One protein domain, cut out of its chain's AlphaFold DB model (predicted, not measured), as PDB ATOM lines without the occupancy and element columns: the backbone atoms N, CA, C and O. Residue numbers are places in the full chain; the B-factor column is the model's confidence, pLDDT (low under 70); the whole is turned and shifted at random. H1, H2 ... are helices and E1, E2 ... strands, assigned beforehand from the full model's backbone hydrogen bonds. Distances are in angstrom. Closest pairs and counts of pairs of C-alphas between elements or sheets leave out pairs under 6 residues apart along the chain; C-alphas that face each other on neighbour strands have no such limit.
ATOM      1  N   ARG A  40     246.108 172.998 318.964       91.88
ATOM      2  CA  ARG A  40     246.390 174.174 318.144       91.88
ATOM      3  C   ARG A  40     246.480 173.750 316.682       91.88
ATOM      4  O   ARG A  40     247.516 173.307 316.211       91.88
ATOM      5  N   LEU A  41     245.367 173.895 315.976       94.75
ATOM      6  CA  LEU A  41     245.305 173.718 314.530       94.75
ATOM      7  C   LEU A  41     245.178 175.096 313.889       94.75
ATOM      8  O   LEU A  41     244.295 175.869 314.273       94.75
ATOM      9  N   ASN A  42     246.032 175.386 312.917       96.25
ATOM     10  CA  ASN A  42     245.835 176.514 312.018       96.25
ATOM     11  C   ASN A  42     245.173 175.988 310.744       96.25
ATOM     12  O   ASN A  42     245.642 175.000 310.189       96.25
ATOM     13  N   ALA A  43     244.078 176.605 310.311       97.19
ATOM     14  CA  ALA A  43     243.310 176.139 309.166       97.19
ATOM     15  C   ALA A  43     242.823 177.313 308.323       97.19
ATOM     16  O   ALA A  43     242.183 178.232 308.848       97.19
ATOM     17  N   ASN A  44     243.069 177.260 307.015       97.50
ATOM     18  CA  ASN A  44     242.638 178.281 306.073       97.50
ATOM     19  C   ASN A  44     241.861 177.678 304.906       97.50
ATOM     20  O   ASN A  44     242.042 176.534 304.504       97.50
ATOM     21  N   TYR A  45     240.955 178.488 304.374       96.81
ATOM     22  CA  TYR A  45     240.230 178.205 303.152       96.81
ATOM     23  C   TYR A  45     240.614 179.238 302.100       96.81
ATOM     24  O   TYR A  45     240.378 180.443 302.268       96.81
ATOM     25  N   SER A  46     241.216 178.763 301.018       95.94
ATOM     26  CA  SER A  46     241.818 179.579 299.971       95.94
ATOM     27  C   SER A  46     241.483 179.049 298.574       95.94
ATOM     28  O   SER A  46     240.795 178.043 298.412       95.94
ATOM     29  N   GLY A  47     241.890 179.793 297.548       94.31
ATOM     30  CA  GLY A  47     241.842 179.350 296.158       94.31
ATOM     31  C   GLY A  47     243.236 178.947 295.705       94.31
ATOM     32  O   GLY A  47     244.211 179.581 296.106       94.31
ATOM     33  N   GLY A  48     243.322 177.930 294.860       92.88
ATOM     34  CA  GLY A  48     244.571 177.430 294.307       92.88
ATOM     35  C   GLY A  48     244.401 176.918 292.883       92.88
ATOM     36  O   GLY A  48     243.303 176.925 292.323       92.88
ATOM     37  N   LEU A  49     245.509 176.474 292.307       93.19
ATOM     38  CA  LEU A  49     245.569 175.810 291.013       93.19
ATOM     39  C   LEU A  49     246.128 174.407 291.235       93.19
ATOM     40  O   LEU A  49     247.057 174.229 292.023       93.19
ATOM     41  N   VAL A  50     245.541 173.421 290.568       92.56
ATOM     42  CA  VAL A  50     246.066 172.053 290.501       92.56
ATOM     43  C   VAL A  50     246.143 171.621 289.043       92.56
ATOM     44  O   VAL A  50     245.361 172.135 288.234       92.56
ATOM     45  N   PRO A  51     247.012 170.649 288.712       90.12
ATOM     46  CA  PRO A  51     247.066 170.086 287.376       90.12
ATOM     47  C   PRO A  51     245.680 169.643 286.923       90.12
ATOM     48  O   PRO A  51     244.963 168.942 287.649       90.12
ATOM     49  N   SER A  52     245.301 170.083 285.731       87.19
ATOM     50  CA  SER A  52     244.016 169.749 285.140       87.19
ATOM     51  C   SER A  52     243.868 168.238 284.953       87.19
ATOM     52  O   SER A  52     244.830 167.518 284.688       87.19
ATOM     53  N   TYR A  53     242.633 167.754 285.066       81.19
ATOM     54  CA  TYR A  53     242.283 166.401 284.629       81.19
ATOM     55  C   TYR A  53     242.127 166.317 283.099       81.19
ATOM     56  O   TYR A  53     242.324 165.263 282.504       81.19
ATOM     57  N   ASP A  54     241.764 167.434 282.469       83.19
ATOM     58  CA  ASP A  54     241.604 167.565 281.021       83.19
ATOM     59  C   ASP A  54     242.980 167.790 280.370       83.19
ATOM     60  O   ASP A  54     243.621 168.788 280.718       83.19
ATOM     61  N   PRO A  55     243.423 166.926 279.432       81.00
ATOM     62  CA  PRO A  55     244.739 167.018 278.797       81.00
ATOM     63  C   PRO A  55     244.920 168.279 277.938       81.00
ATOM     64  O   PRO A  55     246.043 168.611 277.573       81.00
ATOM     65  N   THR A  56     243.837 168.993 277.613       87.19
ATOM     66  CA  THR A  56     243.885 170.241 276.831       87.19
ATOM     67  C   THR A  56     244.104 171.488 277.687       87.19
ATOM     68  O   THR A  56     244.333 172.576 277.157       87.19
ATOM     69  N   LYS A  57     244.035 171.360 279.016       85.62
ATOM     70  CA  LYS A  57     244.202 172.465 279.965       85.62
ATOM     71  C   LYS A  57     245.381 172.163 280.872       85.62
ATOM     72  O   LYS A  57     245.521 171.043 281.334       85.62
ATOM     73  N   LEU A  58     246.207 173.166 281.156       86.94
ATOM     74  CA  LEU A  58     247.355 172.982 282.045       86.94
ATOM     75  C   LEU A  58     246.892 172.864 283.505       86.94
ATOM     76  O   LEU A  58     247.032 171.814 284.127       86.94
ATOM     77  N   ASP A  59     246.228 173.908 284.003       90.00
ATOM     78  CA  ASP A  59     245.796 174.003 285.394       90.00
ATOM     79  C   ASP A  59     244.293 174.250 285.515       90.00
ATOM     80  O   ASP A  59     243.660 174.907 284.685       90.00
ATOM     81  N   THR A  60     243.715 173.736 286.596       91.12
ATOM     82  CA  THR A  60     242.326 173.970 286.985       91.12
ATOM     83  C   THR A  60     242.272 174.672 288.333       91.12
ATOM     84  O   THR A  60     242.933 174.280 289.294       91.12
ATOM     85  N   TYR A  61     241.442 175.712 288.413       92.81
ATOM     86  CA  TYR A  61     241.164 176.397 289.670       92.81
ATOM     87  C   TYR A  61     240.390 175.499 290.629       92.81
ATOM     88  O   TYR A  61     239.378 174.900 290.260       92.81
ATOM     89  N   VAL A  62     240.835 175.463 291.876       94.69
ATOM     90  CA  VAL A  62     240.236 174.678 292.953       94.69
ATOM     91  C   VAL A  62     240.166 175.498 294.226       94.69
ATOM     92  O   VAL A  62     240.943 176.431 294.440       94.69
ATOM     93  N   TYR A  63     239.235 175.136 295.097       95.50
ATOM     94  CA  TYR A  63     239.275 175.605 296.471       95.50
ATOM     95  C   TYR A  63     240.138 174.667 297.302       95.50
ATOM     96  O   TYR A  63     240.101 173.454 297.109       95.50
ATOM     97  N   VAL A  64     240.904 175.228 298.227       96.12
ATOM     98  CA  VAL A  64     241.832 174.485 299.076       96.12
ATOM     99  C   VAL A  64     241.470 174.747 300.528       96.12
ATOM    100  O   VAL A  64     241.402 175.899 300.958       96.12
ATOM    101  N   LEU A  65     241.224 173.675 301.273       96.94
ATOM    102  CA  LEU A  65     241.163 173.688 302.728       96.94
ATOM    103  C   LEU A  65     242.491 173.147 303.248       96.94
ATOM    104  O   LEU A  65     242.702 171.935 303.257       96.94
ATOM    105  N   ASP A  66     243.379 174.052 303.638       96.62
ATOM    106  CA  ASP A  66     244.663 173.735 304.248       96.62
ATOM    107  C   ASP A  66     244.551 173.768 305.768       96.62
ATOM    108  O   ASP A  66     243.911 174.650 306.343       96.62
ATOM    109  N   PHE A  67     245.166 172.798 306.433       96.75
ATOM    110  CA  PHE A  67     245.281 172.817 307.881       96.75
ATOM    111  C   PHE A  67     246.549 172.127 308.354       96.75
ATOM    112  O   PHE A  67     247.001 171.143 307.777       96.75
ATOM    113  N   VAL A  68     247.133 172.684 309.408       97.12
ATOM    114  CA  VAL A  68     248.420 172.279 309.967       97.12
ATOM    115  C   VAL A  68     248.324 172.231 311.484       97.12
ATOM    116  O   VAL A  68     247.702 173.100 312.111       97.12
ATOM    117  N   ASN A  69     248.926 171.203 312.075       96.56
ATOM    118  CA  ASN A  69     249.109 171.146 313.514       96.56
ATOM    119  C   ASN A  69     250.303 172.013 313.913       96.56
ATOM    120  O   ASN A  69     251.424 171.789 313.476       96.56
ATOM    121  N   VAL A  70     250.028 173.036 314.718       94.44
ATOM    122  CA  VAL A  70     251.029 173.979 315.243       94.44
ATOM    123  C   VAL A  70     251.189 173.829 316.758       94.44
ATOM    124  O   VAL A  70     251.672 174.736 317.439       94.44
ATOM    125  N   GLY A  71     250.665 172.740 317.321       90.12
ATOM    126  CA  GLY A  71     250.799 172.391 318.725       90.12
ATOM    127  C   GLY A  71     251.551 171.078 318.897       90.12
ATOM    128  O   GLY A  71     251.448 170.183 318.068       90.12
ATOM    129  N   ALA A  72     252.217 170.939 320.044       88.31
ATOM    130  CA  ALA A  72     252.978 169.742 320.399       88.31
ATOM    131  C   ALA A  72     252.111 168.474 320.541       88.31
ATOM    132  O   ALA A  72     252.614 167.358 320.482       88.31
ATOM    133  N   ARG A  73     250.798 168.628 320.757       90.25
ATOM    134  CA  ARG A  73     249.865 167.506 320.875       90.25
ATOM    135  C   ARG A  73     249.369 167.069 319.507       90.25
ATOM    136  O   ARG A  73     248.762 167.862 318.792       90.25
ATOM    137  N   ASP A  74     249.494 165.776 319.235       93.56
ATOM    138  CA  ASP A  74     248.886 165.134 318.074       93.56
ATOM    139  C   ASP A  74     247.376 165.357 318.013       93.56
ATOM    140  O   ASP A  74     246.645 165.199 319.003       93.56
ATOM    141  N   VAL A  75     246.892 165.669 316.815       94.75
ATOM    142  CA  VAL A  75     245.479 165.936 316.573       94.75
ATOM    143  C   VAL A  75     244.949 164.974 315.534       94.75
ATOM    144  O   VAL A  75     245.455 164.907 314.420       94.75
ATOM    145  N   GLN A  76     243.880 164.262 315.874       96.25
ATOM    146  CA  GLN A  76     243.140 163.484 314.893       96.25
ATOM    147  C   GLN A  76     241.953 164.301 314.389       96.25
ATOM    148  O   GLN A  76     241.034 164.621 315.151       96.25
ATOM    149  N   VAL A  77     241.984 164.650 313.106       95.94
ATOM    150  CA  VAL A  77     240.879 165.302 312.404       95.94
ATOM    151  C   VAL A  77     240.004 164.210 311.802       95.94
ATOM    152  O   VAL A  77     240.464 163.392 311.009       95.94
ATOM    153  N   VAL A  78     238.740 164.176 312.214       95.25
ATOM    154  CA  VAL A  78     237.794 163.114 311.843       95.25
ATOM    155  C   VAL A  78     236.967 163.521 310.634       95.25
ATOM    156  O   VAL A  78     236.632 162.683 309.809       95.25
ATOM    157  N   ASN A  79     236.608 164.803 310.544       94.50
ATOM    158  CA  ASN A  79     235.831 165.349 309.435       94.50
ATOM    159  C   ASN A  79     235.883 166.887 309.445       94.50
ATOM    160  O   ASN A  79     236.492 167.495 310.328       94.50
ATOM    161  N   PHE A  80     235.177 167.530 308.521       95.25
ATOM    162  CA  PHE A  80     234.874 168.956 308.557       95.25
ATOM    163  C   PHE A  80     233.388 169.212 308.288       95.25
ATOM    164  O   PHE A  80     232.685 168.405 307.686       95.25
ATOM    165  N   GLU A  81     232.909 170.356 308.756       94.88
ATOM    166  CA  GLU A  81     231.520 170.781 308.653       94.88
ATOM    167  C   GLU A  81     231.443 172.175 308.044       94.88
ATOM    168  O   GLU A  81     232.174 173.083 308.445       94.88
ATOM    169  N   TRP A  82     230.492 172.369 307.138       94.12
ATOM    170  CA  TRP A  82     230.050 173.691 306.713       94.12
ATOM    171  C   TRP A  82     228.865 174.121 307.562       94.12
ATOM    172  O   TRP A  82     227.887 173.389 307.698       94.12
ATOM    173  N   HIS A  83     228.954 175.304 308.157       93.00
ATOM    174  CA  HIS A  83     227.896 175.936 308.936       93.00
ATOM    175  C   HIS A  83     227.405 177.157 308.180       93.00
ATOM    176  O   HIS A  83     228.209 177.947 307.709       93.00
ATOM    177  N   TRP A  84     226.101 177.365 308.090       89.62
ATOM    178  CA  TRP A  84     225.539 178.612 307.564       89.62
ATOM    179  C   TRP A  84     224.194 178.892 308.212       89.62
ATOM    180  O   TRP A  84     223.616 178.035 308.881       89.62
ATOM    181  N   LYS A  85     223.691 180.112 308.040       85.75
ATOM    182  CA  LYS A  85     222.412 180.525 308.620       85.75
ATOM    183  C   LYS A  85     221.314 180.525 307.565       85.75
ATOM    184  O   LYS A  85     221.514 180.992 306.445       85.75
ATOM    185  N   HIS A  86     220.143 180.021 307.938       76.06
ATOM    186  CA  HIS A  86     218.940 180.095 307.115       76.06
ATOM    187  C   HIS A  86     218.096 181.319 307.504       76.06
ATOM    188  O   HIS A  86     217.824 181.534 308.681       76.06
ATOM    189  N   VAL A  87     217.667 182.115 306.524       73.25
ATOM    190  CA  VAL A  87     216.742 183.255 306.707       73.25
ATOM    191  C   VAL A  87     215.303 182.733 306.595       73.25
ATOM    192  O   VAL A  87     215.060 181.959 305.669       73.25
ATOM    193  N   PRO A  88     214.347 183.120 307.467       64.06
ATOM    194  CA  PRO A  88     214.380 184.259 308.402       64.06
ATOM    195  C   PRO A  88     214.862 183.949 309.829       64.06
ATOM    196  O   PRO A  88     215.292 184.854 310.530       64.06
ATOM    197  N   LEU A  89     214.853 182.686 310.255       71.12
ATOM    198  CA  LEU A  89     215.050 182.304 311.665       71.12
ATOM    199  C   LEU A  89     216.516 182.278 312.142       71.12
ATOM    200  O   LEU A  89     216.786 181.869 313.267       71.12
ATOM    201  N   LEU A  90     217.483 182.636 311.287       77.88
ATOM    202  CA  LEU A  90     218.935 182.551 311.533       77.88
ATOM    203  C   LEU A  90     219.414 181.187 312.072       77.88
ATOM    204  O   LEU A  90     220.521 181.080 312.610       77.88
ATOM    205  N   LYS A  91     218.610 180.128 311.896       80.44
ATOM    206  CA  LYS A  91     218.914 178.774 312.365       80.44
ATOM    207  C   LYS A  91     220.194 178.300 311.686       80.44
ATOM    208  O   LYS A  91     220.311 178.366 310.459       80.44
ATOM    209  N   LYS A  92     221.159 177.850 312.494       83.56
ATOM    210  CA  LYS A  92     222.409 177.268 312.000       83.56
ATOM    211  C   LYS A  92     222.109 175.912 311.374       83.56
ATOM    212  O   LYS A  92     221.609 175.020 312.054       83.56
ATOM    213  N   GLN A  93     222.432 175.781 310.100       86.94
ATOM    214  CA  GLN A  93     222.461 174.518 309.382       86.94
ATOM    215  C   GLN A  93     223.889 173.997 309.338       86.94
ATOM    216  O   GLN A  93     224.840 174.781 309.416       86.94
ATOM    217  N   ARG A  94     224.021 172.675 309.270       89.81
ATOM    218  CA  ARG A  94     225.303 171.982 309.192       89.81
ATOM    219  C   ARG A  94     225.252 170.995 308.048       89.81
ATOM    220  O   ARG A  94     224.275 170.259 307.926       89.81
ATOM    221  N   THR A  95     226.311 170.934 307.261       89.12
ATOM    222  CA  THR A  95     226.438 169.903 306.232       89.12
ATOM    223  C   THR A  95     227.860 169.432 306.104       89.12
ATOM    224  O   THR A  95     228.820 170.190 306.268       89.12
ATOM    225  N   PHE A  96     227.946 168.144 305.819       87.94
ATOM    226  CA  PHE A  96     229.161 167.424 305.529       87.94
ATOM    227  C   PHE A  96     229.208 167.222 304.023       87.94
ATOM    228  O   PHE A  96     228.223 166.804 303.422       87.94
ATOM    229  N   ILE A  97     230.347 167.539 303.426       86.75
ATOM    230  CA  ILE A  97     230.610 167.269 302.016       86.75
ATOM    231  C   ILE A  97     231.849 166.386 301.933       86.75
ATOM    232  O   ILE A  97     232.727 166.461 302.794       86.75
ATOM    233  N   GLN A  98     231.912 165.536 300.913       85.38
ATOM    234  CA  GLN A  98     232.965 164.531 300.762       85.38
ATOM    235  C   GLN A  98     233.788 164.817 299.496       85.38
ATOM    236  O   GLN A  98     233.609 164.158 298.475       85.38
ATOM    237  N   PRO A  99     234.686 165.822 299.524       81.50
ATOM    238  CA  PRO A  99     235.436 166.256 298.340       81.50
ATOM    239  C   PRO A  99     236.372 165.178 297.789       81.50
ATOM    240  O   PRO A  99     236.664 165.166 296.600       81.50
ATOM    241  N   TYR A 100     236.809 164.245 298.637       79.69
ATOM    242  CA  TYR A 100     237.650 163.115 298.248       79.69
ATOM    243  C   TYR A 100     236.930 162.090 297.354       79.69
ATOM    244  O   TYR A 100     237.588 161.190 296.842       79.69
ATOM    245  N   LEU A 101     235.612 162.211 297.149       84.00
ATOM    246  CA  LEU A 101     234.878 161.408 296.166       84.00
ATOM    247  C   LEU A 101     234.934 161.994 294.748       84.00
ATOM    248  O   LEU A 101     234.634 161.293 293.787       84.00
ATOM    249  N   ASP A 102     235.338 163.257 294.577       87.38
ATOM    250  CA  ASP A 102     235.493 163.840 293.243       87.38
ATOM    251  C   ASP A 102     236.822 163.392 292.628       87.38
ATOM    252  O   ASP A 102     237.884 163.921 292.961       87.38
ATOM    253  N   HIS A 103     236.765 162.449 291.684       88.50
ATOM    254  CA  HIS A 103     237.931 161.881 290.994       88.50
ATOM    255  C   HIS A 103     238.908 162.925 290.426       88.50
ATOM    256  O   HIS A 103     240.102 162.645 290.305       88.50
ATOM    257  N   ARG A 104     238.441 164.140 290.107       88.44
ATOM    258  CA  ARG A 104     239.279 165.216 289.552       88.44
ATOM    259  C   ARG A 104     240.287 165.753 290.563       88.44
ATOM    260  O   ARG A 104     241.372 166.183 290.176       88.44
ATOM    261  N   VAL A 105     239.926 165.741 291.845       90.62
ATOM    262  CA  VAL A 105     240.709 166.337 292.940       90.62
ATOM    263  C   VAL A 105     241.060 165.343 294.046       90.62
ATOM    264  O   VAL A 105     241.970 165.608 294.831       90.62
ATOM    265  N   ALA A 106     240.410 164.177 294.079       90.62
ATOM    266  CA  ALA A 106     240.581 163.132 295.085       90.62
ATOM    267  C   ALA A 106     242.046 162.723 295.273       90.62
ATOM    268  O   ALA A 106     242.505 162.609 296.405       90.62
ATOM    269  N   LYS A 107     242.804 162.595 294.175       91.00
ATOM    270  CA  LYS A 107     244.232 162.225 294.194       91.00
ATOM    271  C   LYS A 107     245.132 163.206 294.953       91.00
ATOM    272  O   LYS A 107     246.229 162.840 295.352       91.00
ATOM    273  N   PHE A 108     244.685 164.449 295.130       90.94
ATOM    274  CA  PHE A 108     245.420 165.481 295.858       90.94
ATOM    275  C   PHE A 108     244.935 165.637 297.306       90.94
ATOM    276  O   PHE A 108     245.571 166.336 298.091       90.94
ATOM    277  N   CYS A 109     243.799 165.036 297.663       93.31
ATOM    278  CA  CYS A 109     243.184 165.209 298.972       93.31
ATOM    279  C   CYS A 109     243.774 164.252 300.008       93.31
ATOM    280  O   CYS A 109     243.938 163.061 299.760       93.31
ATOM    281  N   SER A 110     243.990 164.760 301.218       94.06
ATOM    282  CA  SER A 110     244.192 163.928 302.401       94.06
ATOM    283  C   SER A 110     242.879 163.217 302.777       94.06
ATOM    284  O   SER A 110     241.798 163.798 302.667       94.06
ATOM    285  N   GLN A 111     242.952 161.964 303.234       91.12
ATOM    286  CA  GLN A 111     241.775 161.158 303.583       91.12
ATOM    287  C   GLN A 111     241.420 161.262 305.068       91.12
ATOM    288  O   GLN A 111     242.301 161.319 305.919       91.12
ATOM    289  N   PHE A 112     240.124 161.268 305.384       91.38
ATOM    290  CA  PHE A 112     239.651 161.213 306.766       91.38
ATOM    291  C   PHE A 112     239.369 159.776 307.225       91.38
ATOM    292  O   PHE A 112     238.911 158.972 306.414       91.38
ATOM    293  N   PRO A 113     239.526 159.475 308.527       93.50
ATOM    294  CA  PRO A 113     240.157 160.317 309.547       93.50
ATOM    295  C   PRO A 113     241.680 160.385 309.349       93.50
ATOM    296  O   PRO A 113     242.294 159.418 308.917       93.50
ATOM    297  N   MET A 114     242.299 161.502 309.725       94.44
ATOM    298  CA  MET A 114     243.756 161.682 309.650       94.44
ATOM    299  C   MET A 114     244.320 162.139 310.986       94.44
ATOM    300  O   MET A 114     243.691 162.924 311.698       94.44
ATOM    301  N   ARG A 115     245.513 161.655 311.322       96.06
ATOM    302  CA  ARG A 115     246.298 162.121 312.467       96.06
ATOM    303  C   ARG A 115     247.366 163.082 311.956       96.06
ATOM    304  O   ARG A 115     247.970 162.800 310.932       96.06
ATOM    305  N   LEU A 116     247.538 164.196 312.657       96.00
ATOM    306  CA  LEU A 116     248.552 165.210 312.388       96.00
ATOM    307  C   LEU A 116     249.446 165.343 313.621       96.00
ATOM    308  O   LEU A 116     248.958 165.739 314.688       96.00
ATOM    309  N   THR A 117     250.727 165.018 313.484       95.50
ATOM    310  CA  THR A 117     251.766 165.327 314.478       95.50
ATOM    311  C   THR A 117     252.198 166.789 314.373       95.50
ATOM    312  O   THR A 117     251.722 167.520 313.505       95.50
ATOM    313  N   ASP A 118     253.064 167.255 315.272       93.62
ATOM    314  CA  ASP A 118     253.567 168.633 315.232       93.62
ATOM    315  C   ASP A 118     254.227 168.953 313.876       93.62
ATOM    316  O   ASP A 118     255.052 168.189 313.373       93.62
ATOM    317  N   GLY A 119     253.808 170.056 313.254       94.19
ATOM    318  CA  GLY A 119     254.254 170.491 311.932       94.19
ATOM    319  C   GLY A 119     253.607 169.768 310.745       94.19
ATOM    320  O   GLY A 119     253.736 170.246 309.614       94.19
ATOM    321  N   GLU A 120     252.875 168.670 310.953       96.81
ATOM    322  CA  GLU A 120     252.200 167.975 309.859       96.81
ATOM    323  C   GLU A 120     251.009 168.776 309.333       96.81
ATOM    324  O   GLU A 120     250.237 169.397 310.075       96.81
ATOM    325  N   SER A 121     250.850 168.735 308.011       96.31
ATOM    326  CA  SER A 121     249.787 169.437 307.306       96.31
ATOM    327  C   SER A 121     248.988 168.490 306.428       96.31
ATOM    328  O   SER A 121     249.511 167.516 305.893       96.31
ATOM    329  N   ALA A 122     247.719 168.823 306.253       96.38
ATOM    330  CA  ALA A 122     246.821 168.145 305.346       96.38
ATOM    331  C   ALA A 122     246.040 169.157 304.515       96.38
ATOM    332  O   ALA A 122     245.898 170.334 304.871       96.38
ATOM    333  N   ARG A 123     245.576 168.693 303.356       96.12
ATOM    334  CA  ARG A 123     244.886 169.532 302.379       96.12
ATOM    335  C   ARG A 123     243.705 168.784 301.798       96.12
ATOM    336  O   ARG A 123     243.825 167.624 301.415       96.12
ATOM    337  N   LEU A 124     242.580 169.474 301.686       95.56
ATOM    338  CA  LEU A 124     241.468 169.032 300.856       95.56
ATOM    339  C   LEU A 124     241.306 169.991 299.695       95.56
ATOM    340  O   LEU A 124     241.372 171.209 299.868       95.56
ATOM    341  N   PHE A 125     241.038 169.428 298.532       95.19
ATOM    342  CA  PHE A 125     240.803 170.167 297.311       95.19
ATOM    343  C   PHE A 125     239.347 169.989 296.905       95.19
ATOM    344  O   PHE A 125     238.824 168.880 296.903       95.19
ATOM    345  N   PHE A 126     238.692 171.087 296.554       94.31
ATOM    346  CA  PHE A 126     237.343 171.087 296.011       94.31
ATOM    347  C   PHE A 126     237.428 171.587 294.583       94.31
ATOM    348  O   PHE A 126     238.035 172.632 294.321       94.31
ATOM    349  N   SER A 127     236.798 170.867 293.662       92.69
ATOM    350  CA  SER A 127     236.667 171.362 292.303       92.69
ATOM    351  C   SER A 127     235.981 172.727 292.315       92.69
ATOM    352  O   SER A 127     235.123 173.017 293.141       92.69
ATOM    353  N   ALA A 128     236.349 173.585 291.380       90.44
ATOM    354  CA  ALA A 128     235.755 174.903 291.221       90.44
ATOM    355  C   ALA A 128     234.205 174.877 291.208       90.44
ATOM    356  O   ALA A 128     233.544 175.762 291.750       90.44
ATOM    357  N   ASP A 129     233.649 173.859 290.562       90.38
ATOM    358  CA  ASP A 129     232.225 173.649 290.297       90.38
ATOM    359  C   ASP A 129     231.531 172.738 291.322       90.38
ATOM    360  O   ASP A 129     230.401 172.312 291.091       90.38
ATOM    361  N   PHE A 130     232.184 172.409 292.445       90.69
ATOM    362  CA  PHE A 130     231.674 171.386 293.366       90.69
ATOM    363  C   PHE A 130     230.264 171.702 293.873       90.69
ATOM    364  O   PHE A 130     229.452 170.800 294.006       90.69
ATOM    365  N   ILE A 131     229.967 172.982 294.118       89.00
ATOM    366  CA  ILE A 131     228.664 173.431 294.627       89.00
ATOM    367  C   ILE A 131     227.578 173.248 293.570       89.00
ATOM    368  O   ILE A 131     226.464 172.866 293.902       89.00
ATOM    369  N   GLU A 132     227.904 173.533 292.309       88.06
ATOM    370  CA  GLU A 132     226.969 173.473 291.182       88.06
ATOM    371  C   GLU A 132     226.593 172.028 290.832       88.06
ATOM    372  O   GLU A 132     225.529 171.795 290.269       88.06
ATOM    373  N   LYS A 133     227.469 171.076 291.176       86.19
ATOM    374  CA  LYS A 133     227.315 169.637 290.933       86.19
ATOM    375  C   LYS A 133     226.753 168.847 292.112       86.19
ATOM    376  O   LYS A 133     226.666 167.627 292.016       86.19
ATOM    377  N   LEU A 134     226.423 169.499 293.226       85.56
ATOM    378  CA  LEU A 134     225.705 168.824 294.310       85.56
ATOM    379  C   LEU A 134     224.319 168.404 293.810       85.56
ATOM    380  O   LEU A 134     223.714 169.147 293.044       85.56
ATOM    381  N   ASP A 135     223.806 167.268 294.289       82.25
ATOM    382  CA  ASP A 135     222.450 166.799 293.949       82.25
ATOM    383  C   ASP A 135     221.382 167.834 294.339       82.25
ATOM    384  O   ASP A 135     220.412 168.060 293.622       82.25
ATOM    385  N   GLU A 136     221.599 168.525 295.463       82.31
ATOM    386  CA  GLU A 136     220.686 169.536 295.999       82.31
ATOM    387  C   GLU A 136     221.426 170.851 296.326       82.31
ATOM    388  O   GLU A 136     221.624 171.208 297.499       82.31
ATOM    389  N   PRO A 137     221.836 171.632 295.309       81.94
ATOM    390  CA  PRO A 137     222.591 172.870 295.517       81.94
ATOM    391  C   PRO A 137     221.746 173.937 296.235       81.94
ATOM    392  O   PRO A 137     222.273 174.764 296.993       81.94
ATOM    393  N   GLU A 138     220.421 173.865 296.068       80.38
ATOM    394  CA  GLU A 138     219.441 174.747 296.701       80.38
ATOM    395  C   GLU A 138     219.343 174.561 298.219       80.38
ATOM    396  O   GLU A 138     219.080 175.525 298.956       80.38
ATOM    397  N   ASN A 139     219.601 173.343 298.699       82.69
ATOM    398  CA  ASN A 139     219.626 173.013 300.123       82.69
ATOM    399  C   ASN A 139     220.954 173.415 300.782       82.69
ATOM    400  O   ASN A 139     221.009 173.622 301.998       82.69
ATOM    401  N   PHE A 140     221.992 173.656 299.977       86.25
ATOM    402  CA  PHE A 140     223.294 174.149 300.411       86.25
ATOM    403  C   PHE A 140     223.396 175.688 300.329       86.25
ATOM    404  O   PHE A 140     222.492 176.417 300.750       86.25
ATOM    405  N   ILE A 141     224.513 176.240 299.846       86.38
ATOM    406  CA  ILE A 141     224.763 177.686 299.807       86.38
ATOM    407  C   ILE A 141     224.255 178.378 298.531       86.38
ATOM    408  O   ILE A 141     224.289 179.609 298.499       86.38
ATOM    409  N   PHE A 142     223.751 177.643 297.523       88.88
ATOM    410  CA  PHE A 142     223.250 178.173 296.237       88.88
ATOM    411  C   PHE A 142     221.713 178.023 296.081       88.88
ATOM    412  O   PHE A 142     221.247 177.334 295.181       88.88
ATOM    413  N   PRO A 143     220.884 178.682 296.916       86.56
ATOM    414  CA  PRO A 143     219.435 178.717 296.707       86.56
ATOM    415  C   PRO A 143     219.051 179.578 295.492       86.56
ATOM    416  O   PRO A 143     219.721 180.569 295.198       86.56
ATOM    417  N   ALA A 144     217.896 179.302 294.879       85.56
ATOM    418  CA  ALA A 144     217.351 180.099 293.768       85.56
ATOM    419  C   ALA A 144     217.170 181.597 294.108       85.56
ATOM    420  O   ALA A 144     217.331 182.485 293.274       85.56
ATOM    421  N   SER A 145     216.873 181.924 295.372       88.25
ATOM    422  CA  SER A 145     216.742 183.320 295.806       88.25
ATOM    423  C   SER A 145     218.101 183.982 296.051       88.25
ATOM    424  O   SER A 145     218.818 183.640 296.996       88.25
ATOM    425  N   LYS A 146     218.387 185.039 295.281       90.12
ATOM    426  CA  LYS A 146     219.614 185.849 295.374       90.12
ATOM    427  C   LYS A 146     219.891 186.400 296.773       90.12
ATOM    428  O   LYS A 146     221.035 186.383 297.223       90.12
ATOM    429  N   LEU A 147     218.859 186.875 297.473       88.44
ATOM    430  CA  LEU A 147     219.013 187.406 298.829       88.44
ATOM    431  C   LEU A 147     219.386 186.290 299.814       88.44
ATOM    432  O   LEU A 147     220.321 186.447 300.597       88.44
ATOM    433  N   LYS A 148     218.711 185.133 299.733       88.75
ATOM    434  CA  LYS A 148     219.033 183.970 300.574       88.75
ATOM    435  C   LYS A 148     220.462 183.491 300.316       88.75
ATOM    436  O   LYS A 148     221.188 183.238 301.275       88.75
ATOM    437  N   ALA A 149     220.883 183.420 299.054       90.25
ATOM    438  CA  ALA A 149     222.235 183.012 298.680       90.25
ATOM    439  C   ALA A 149     223.296 183.962 299.239       90.25
ATOM    440  O   ALA A 149     224.288 183.510 299.808       90.25
ATOM    441  N   PHE A 150     223.058 185.276 299.157       91.12
ATOM    442  CA  PHE A 150     223.959 186.273 299.729       91.12
ATOM    443  C   PHE A 150     224.170 186.023 301.227       91.12
ATOM    444  O   PHE A 150     225.302 185.855 301.677       91.12
ATOM    445  N   PHE A 151     223.087 185.900 301.998       89.94
ATOM    446  CA  PHE A 151     223.199 185.622 303.428       89.94
ATOM    447  C   PHE A 151     223.902 184.292 303.713       89.94
ATOM    448  O   PHE A 151     224.796 184.257 304.560       89.94
ATOM    449  N   ARG A 152     223.566 183.210 303.001       90.81
ATOM    450  CA  ARG A 152     224.202 181.898 303.211       90.81
ATOM    451  C   ARG A 152     225.703 181.936 302.927       90.81
ATOM    452  O   ARG A 152     226.483 181.488 303.759       90.81
ATOM    453  N   ILE A 153     226.124 182.532 301.812       92.12
ATOM    454  CA  ILE A 153     227.538 182.601 301.413       92.12
ATOM    455  C   ILE A 153     228.342 183.471 302.382       92.12
ATOM    456  O   ILE A 153     229.421 183.070 302.821       92.12
ATOM    457  N   PHE A 154     227.831 184.641 302.768       91.31
ATOM    458  CA  PHE A 154     228.570 185.564 303.636       91.31
ATOM    459  C   PHE A 154     228.540 185.181 305.121       91.31
ATOM    460  O   PHE A 154     229.436 185.585 305.858       91.31
ATOM    461  N   THR A 155     227.578 184.360 305.551       90.50
ATOM    462  CA  THR A 155     227.537 183.795 306.914       90.50
ATOM    463  C   THR A 155     228.078 182.371 307.007       90.50
ATOM    464  O   THR A 155     228.100 181.812 308.102       90.50
ATOM    465  N   SER A 156     228.511 181.781 305.887       92.62
ATOM    466  CA  SER A 156     229.069 180.430 305.877       92.62
ATOM    467  C   SER A 156     230.370 180.363 306.677       92.62
ATOM    468  O   SER A 156     231.204 181.259 306.606       92.62
ATOM    469  N   GLU A 157     230.579 179.315 307.447       94.38
ATOM    470  CA  GLU A 157     231.791 179.080 308.219       94.38
ATOM    471  C   GLU A 157     232.164 177.613 308.075       94.38
ATOM    472  O   GLU A 157     231.287 176.756 308.027       94.38
ATOM    473  N   ILE A 158     233.456 177.317 308.004       96.00
ATOM    474  CA  ILE A 158     233.939 175.939 307.936       96.00
ATOM    475  C   ILE A 158     234.576 175.611 309.281       96.00
ATOM    476  O   ILE A 158     235.292 176.436 309.855       96.00
ATOM    477  N   TYR A 159     234.305 174.414 309.788       96.56
ATOM    478  CA  TYR A 159     234.854 173.909 311.038       96.56
ATOM    479  C   TYR A 159     235.506 172.549 310.816       96.56
ATOM    480  O   TYR A 159     234.882 171.650 310.266       96.56
ATOM    481  N   LEU A 160     236.732 172.374 311.301       96.44
ATOM    482  CA  LEU A 160     237.362 171.062 311.419       96.44
ATOM    483  C   LEU A 160     236.881 170.383 312.699       96.44
ATOM    484  O   LEU A 160     236.874 170.998 313.769       96.44
ATOM    485  N   CYS A 161     236.494 169.118 312.593       95.00
ATOM    486  CA  CYS A 161     236.038 168.294 313.705       95.00
ATOM    487  C   CYS A 161     237.164 167.359 314.141       95.00
ATOM    488  O   CYS A 161     237.640 166.534 313.361       95.00
ATOM    489  N   THR A 162     237.585 167.489 315.396       94.94
ATOM    490  CA  THR A 162     238.623 166.636 315.992       94.94
ATOM    491  C   THR A 162     238.009 165.484 316.782       94.94
ATOM    492  O   THR A 162     236.864 165.580 317.228       94.94
ATOM    493  N   SER A 163     238.769 164.404 316.993       93.69
ATOM    494  CA  SER A 163     238.303 163.217 317.729       93.69
ATOM    495  C   SER A 163     237.922 163.514 319.179       93.69
ATOM    496  O   SER A 163     237.068 162.843 319.747       93.69
ATOM    497  N   VAL A 164     238.483 164.574 319.764       89.50
ATOM    498  CA  VAL A 164     238.160 165.028 321.124       89.50
ATOM    499  C   VAL A 164     236.936 165.955 321.186       89.50
ATOM    500  O   VAL A 164     236.704 166.612 322.197       89.50
ATOM    501  N   GLY A 165     236.190 166.101 320.085       88.94
ATOM    502  CA  GLY A 165     234.982 166.931 320.008       88.94
ATOM    503  C   GLY A 165     235.232 168.439 319.877       88.94
ATOM    504  O   GLY A 165     234.288 169.205 319.672       88.94
ATOM    505  N   LYS A 166     236.492 168.900 319.934       90.75
ATOM    506  CA  LYS A 166     236.832 170.311 319.709       90.75
ATOM    507  C   LYS A 166     236.647 170.652 318.231       90.75
ATOM    508  O   LYS A 166     237.217 169.989 317.360       90.75
ATOM    509  N   LYS A 167     235.887 171.714 317.957       94.25
ATOM    510  CA  LYS A 167     235.717 172.272 316.610       94.25
ATOM    511  C   LYS A 167     236.674 173.436 316.403       94.25
ATOM    512  O   LYS A 167     236.683 174.373 317.199       94.25
ATOM    513  N   VAL A 168     237.474 173.378 315.345       95.31
ATOM    514  CA  VAL A 168     238.420 174.445 314.993       95.31
ATOM    515  C   VAL A 168     237.863 175.213 313.809       95.31
ATOM    516  O   VAL A 168     237.618 174.640 312.751       95.31
ATOM    517  N   LYS A 169     237.623 176.510 314.003       96.69
ATOM    518  CA  LYS A 169     237.122 177.388 312.947       96.69
ATOM    519  C   LYS A 169     238.207 177.602 311.897       96.69
ATOM    520  O   LYS A 169     239.318 177.998 312.232       96.69
ATOM    521  N   VAL A 170     237.852 177.394 310.640       97.19
ATOM    522  CA  VAL A 170     238.716 177.655 309.491       97.19
ATOM    523  C   VAL A 170     238.607 179.124 309.099       97.19
ATOM    524  O   VAL A 170     237.509 179.683 308.992       97.19
ATOM    525  N   SER A 171     239.749 179.754 308.852       96.44
ATOM    526  CA  SER A 171     239.811 181.123 308.354       96.44
ATOM    527  C   SER A 171     239.407 181.182 306.881       96.44
ATOM    528  O   SER A 171     240.060 180.599 306.018       96.44
ATOM    529  N   MET A 172     238.335 181.911 306.571       95.00
ATOM    530  CA  MET A 172     237.882 182.150 305.200       95.00
ATOM    531  C   MET A 172     237.965 183.641 304.879       95.00
ATOM    532  O   MET A 172     237.190 184.447 305.405       95.00
ATOM    533  N   LYS A 173     238.889 184.011 303.985       91.38
ATOM    534  CA  LYS A 173     239.081 185.408 303.566       91.38
ATOM    535  C   LYS A 173     237.845 185.940 302.829       91.38
ATOM    536  O   LYS A 173     237.177 185.221 302.085       91.38
ATOM    537  N   SER A 174     237.578 187.240 302.964       90.00
ATOM    538  CA  SER A 174     236.458 187.916 302.285       90.00
ATOM    539  C   SER A 174     236.519 187.792 300.756       90.00
ATOM    540  O   SER A 174     235.478 187.687 300.109       90.00
ATOM    541  N   GLY A 175     237.727 187.732 300.182       92.75
ATOM    542  CA  GLY A 175     237.945 187.462 298.759       92.75
ATOM    543  C   GLY A 175     237.333 186.136 298.300       92.75
ATOM    544  O   GLY A 175     236.665 186.109 297.271       92.75
ATOM    545  N   MET A 176     237.446 185.077 299.110       93.88
ATOM    546  CA  MET A 176     236.860 183.767 298.797       93.88
ATOM    547  C   MET A 176     235.336 183.813 298.799       93.88
ATOM    548  O   MET A 176     234.697 183.293 297.890       93.88
ATOM    549  N   ARG A 177     234.738 184.514 299.768       94.06
ATOM    550  CA  ARG A 177     233.280 184.714 299.812       94.06
ATOM    551  C   ARG A 177     232.775 185.471 298.585       94.06
ATOM    552  O   ARG A 177     231.754 185.106 298.010       94.06
ATOM    553  N   ARG A 178     233.504 186.511 298.161       94.50
ATOM    554  CA  ARG A 178     233.193 187.267 296.937       94.50
ATOM    555  C   ARG A 178     233.314 186.394 295.691       94.50
ATOM    556  O   ARG A 178     232.489 186.531 294.796       94.50
ATOM    557  N   GLU A 179     234.299 185.506 295.639       94.00
ATOM    558  CA  GLU A 179     234.474 184.578 294.522       94.00
ATOM    559  C   GLU A 179     233.321 183.571 294.426       94.00
ATOM    560  O   GLU A 179     232.691 183.456 293.376       94.00
ATOM    561  N   ILE A 180     232.951 182.939 295.545       93.38
ATOM    562  CA  ILE A 180     231.772 182.059 295.630       93.38
ATOM    563  C   ILE A 180     230.503 182.818 295.201       93.38
ATOM    564  O   ILE A 180     229.679 182.299 294.451       93.38
ATOM    565  N   TRP A 181     230.365 184.086 295.604       94.94
ATOM    566  CA  TRP A 181     229.248 184.940 295.194       94.94
ATOM    567  C   TRP A 181     229.222 185.252 293.689       94.94
ATOM    568  O   TRP A 181     228.148 185.295 293.085       94.94
ATOM    569  N   ARG A 182     230.381 185.469 293.054       93.81
ATOM    570  CA  ARG A 182     230.461 185.651 291.593       93.81
ATOM    571  C   ARG A 182     230.026 184.386 290.860       93.81
ATOM    572  O   ARG A 182     229.259 184.490 289.903       93.81
ATOM    573  N   ARG A 183     230.457 183.214 291.333       91.69
ATOM    574  CA  ARG A 183     230.030 181.923 290.774       91.69
ATOM    575  C   ARG A 183     228.537 181.701 290.909       91.69
ATOM    576  O   ARG A 183     227.885 181.430 289.908       91.69
ATOM    577  N   TYR A 184     227.987 181.969 292.091       93.38
ATOM    578  CA  TYR A 184     226.546 181.931 292.314       93.38
ATOM    579  C   TYR A 184     225.782 182.792 291.296       93.38
ATOM    580  O   TYR A 184     224.826 182.328 290.689       93.38
ATOM    581  N   LYS A 185     226.221 184.035 291.044       92.56
ATOM    582  CA  LYS A 185     225.576 184.899 290.038       92.56
ATOM    583  C   LYS A 185     225.599 184.292 288.633       92.56
ATOM    584  O   LYS A 185     224.615 184.431 287.910       92.56
ATOM    585  N   LYS A 186     226.708 183.653 288.243       91.19
ATOM    586  CA  LYS A 186     226.842 182.982 286.940       91.19
ATOM    587  C   LYS A 186     225.913 181.768 286.851       91.19
ATOM    588  O   LYS A 186     225.185 181.650 285.872       91.19
ATOM    589  N   TYR A 187     225.900 180.936 287.889       88.56
ATOM    590  CA  TYR A 187     225.027 179.768 288.011       88.56
ATOM    591  C   TYR A 187     223.542 180.153 287.968       88.56
ATOM    592  O   TYR A 187     222.793 179.653 287.134       88.56
ATOM    593  N   ASN A 188     223.132 181.134 288.775       88.69
ATOM    594  CA  ASN A 188     221.746 181.594 288.830       88.69
ATOM    595  C   ASN A 188     221.274 182.180 287.487       88.69
ATOM    596  O   ASN A 188     220.132 181.977 287.090       88.69
ATOM    597  N   LYS A 189     222.153 182.885 286.755       87.25
ATOM    598  CA  LYS A 189     221.843 183.365 285.396       87.25
ATOM    599  C   LYS A 189     221.605 182.201 284.425       87.25
ATOM    600  O   LYS A 189     220.717 182.306 283.589       87.25
ATOM    601  N   ALA A 190     222.380 181.120 284.532       83.75
ATOM    602  CA  ALA A 190     222.241 179.948 283.671       83.75
ATOM    603  C   ALA A 190     220.933 179.180 283.930       83.75
ATOM    604  O   ALA A 190     220.265 178.808 282.970       83.75
ATOM    605  N   ILE A 191     220.526 179.022 285.197       81.56
ATOM    606  CA  ILE A 191     219.233 178.406 285.551       81.56
ATOM    607  C   ILE A 191     218.070 179.209 284.962       81.56
ATOM    608  O   ILE A 191     217.203 178.658 284.294       81.56
ATOM    609  N   HIS A 192     218.062 180.531 285.148       76.81
ATOM    610  CA  HIS A 192     216.983 181.367 284.608       76.81
ATOM    611  C   HIS A 192     216.969 181.444 283.076       76.81
ATOM    612  O   HIS A 192     215.932 181.755 282.508       76.81
ATOM    613  N   ALA A 193     218.091 181.166 282.407       74.38
ATOM    614  CA  ALA A 193     218.154 181.089 280.948       74.38
ATOM    615  C   ALA A 193     217.680 179.738 280.382       74.38
ATOM    616  O   ALA A 193     217.415 179.658 279.191       74.38
ATOM    617  N   THR A 194     217.616 178.687 281.205       69.12
ATOM    618  CA  THR A 194     217.163 177.341 280.801       69.12
ATOM    619  C   THR A 194     215.737 177.025 281.255       69.12
ATOM    620  O   THR A 194     215.140 176.087 280.744       69.12
ATOM    621  N   GLY A 195     215.188 177.802 282.194       58.12
ATOM    622  CA  GLY A 195     213.795 177.711 282.648       58.12
ATOM    623  C   GLY A 195     212.835 178.732 282.020       58.12
ATOM    624  O   GLY A 195     211.748 178.917 282.564       58.12
ATOM    625  N   ALA A 196     213.244 179.419 280.949       44.84
ATOM    626  CA  ALA A 196     212.419 180.317 280.134       44.84
ATOM    627  C   ALA A 196     212.315 179.750 278.715       44.84
ATOM    628  O   ALA A 196     211.220 179.868 278.126       44.84
TER     629      ALA A 196
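What this domain is: This is residues 40 to 196 of the 196 residues of an uncharacterized protein of Pseudoalteromonas sp. JB197 (UniProt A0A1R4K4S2). Two strongly twisted sheets, E1-E2-E6 and a branched one built round the long strand E3, lie partly face to face as a sandwich with crossed strands, and two helices, H1 and H2, run side by side in opposite directions. H1 sits beside the branched sheet at its level, while H2 meets the other sheet only near its first residues and runs on to one end of the longest axis. The printed part has 157 residues with two named helices and eight named strands, in the order E1 E2 E3 E4 E5 E6 H1 E7 E8 H2; the class is mixed, helices and strands. The sheet E1-E2-E6 is antiparallel, and so are the neighbour pairs of the branched sheet. The whole is compact, with a radius of gyration of the C-alphas of 16.4 A, and flat in outline, with spans of 57 by 47 by 25 A.

How they stand to each other: E1, residues 41 to 51, and E2, residues 59 to 69, form an antiparallel hairpin, with N 46 and O 64 2.9 A apart, within hydrogen-bond range. E1 bends by 72 degrees at residue 47 and E2 by 65 degrees at residue 62. E6, residues 121 to 127, is the other antiparallel neighbour of E2, with N 65 and O 124 2.8 A apart. E3, residues 75 to 86, bends by 62 degrees at residue 78 and has staggered pairing. E4, residues 91 to 95, and E5, residues 114 to 116, lie on one side of E3, beside residues 81 to 86 and 75 to 77; N 84 and O 93 are 3.2 A apart, and N 77 and O 114 2.8 A. E7, residues 157 to 162, lies on the other side of E3, with N 81 and O 159 2.8 A apart. E8, residues 167 to 169, forms a hairpin with E7, with N 160 and O 168 2.8 A apart. The two sheets form a sandwich, two sheets face to face, with 9.5 A between the centres of the facing parts and the strands of the one at 66 degrees to those of the other. H1, residues 146 to 155, is on the branched sheet and stands at the sheet's level, with a height over the sheet of 2.5 A on a local plane fitted to just 6 C-alphas; the closest C-alphas of E3 and H1 are those of Trp 84 and Thr 155, 5.6 A apart. H2, residues 174 to 194, touches H1 with residues 177 to 184 alone, at a shallow tilt of 25 degrees, opposite ways; their closest C-alphas are those of Phe 154 and Arg 177, 6.1 A apart. H2 only grazes the sheet E1-E2-E6, with residues 175 to 180. In H1 and H2 every O i to N i+4 pair is within hydrogen-bond range.

Where its parts are: E1 begins at C-alpha 41, (245.305, 173.718, 314.530), and is 27.5 A long; E2 is 28.5 A long. E3 is 31.5 A long and ends at C-alpha 86, (218.940, 180.095, 307.115). E4 is 13.1 A, E5 6.6 A and E6 20.0 A long. H1 is 14.1 A, E7 16.2 A and E8 6.4 A long. H2 is 30.8 A long and ends at C-alpha 194, (217.163, 177.341, 280.801).

The domain as a whole: The C-alphas of Ala 72 and Ala 196, the chain's last residue, are the two farthest apart, at 58.1 A. The printed part has no cut. The links E4 to E5 and E6 to H1 are long, with 18 residues each. The mean pLDDT of the printed part is 89.8; residue 88 and residues 194 to 196 are under 70.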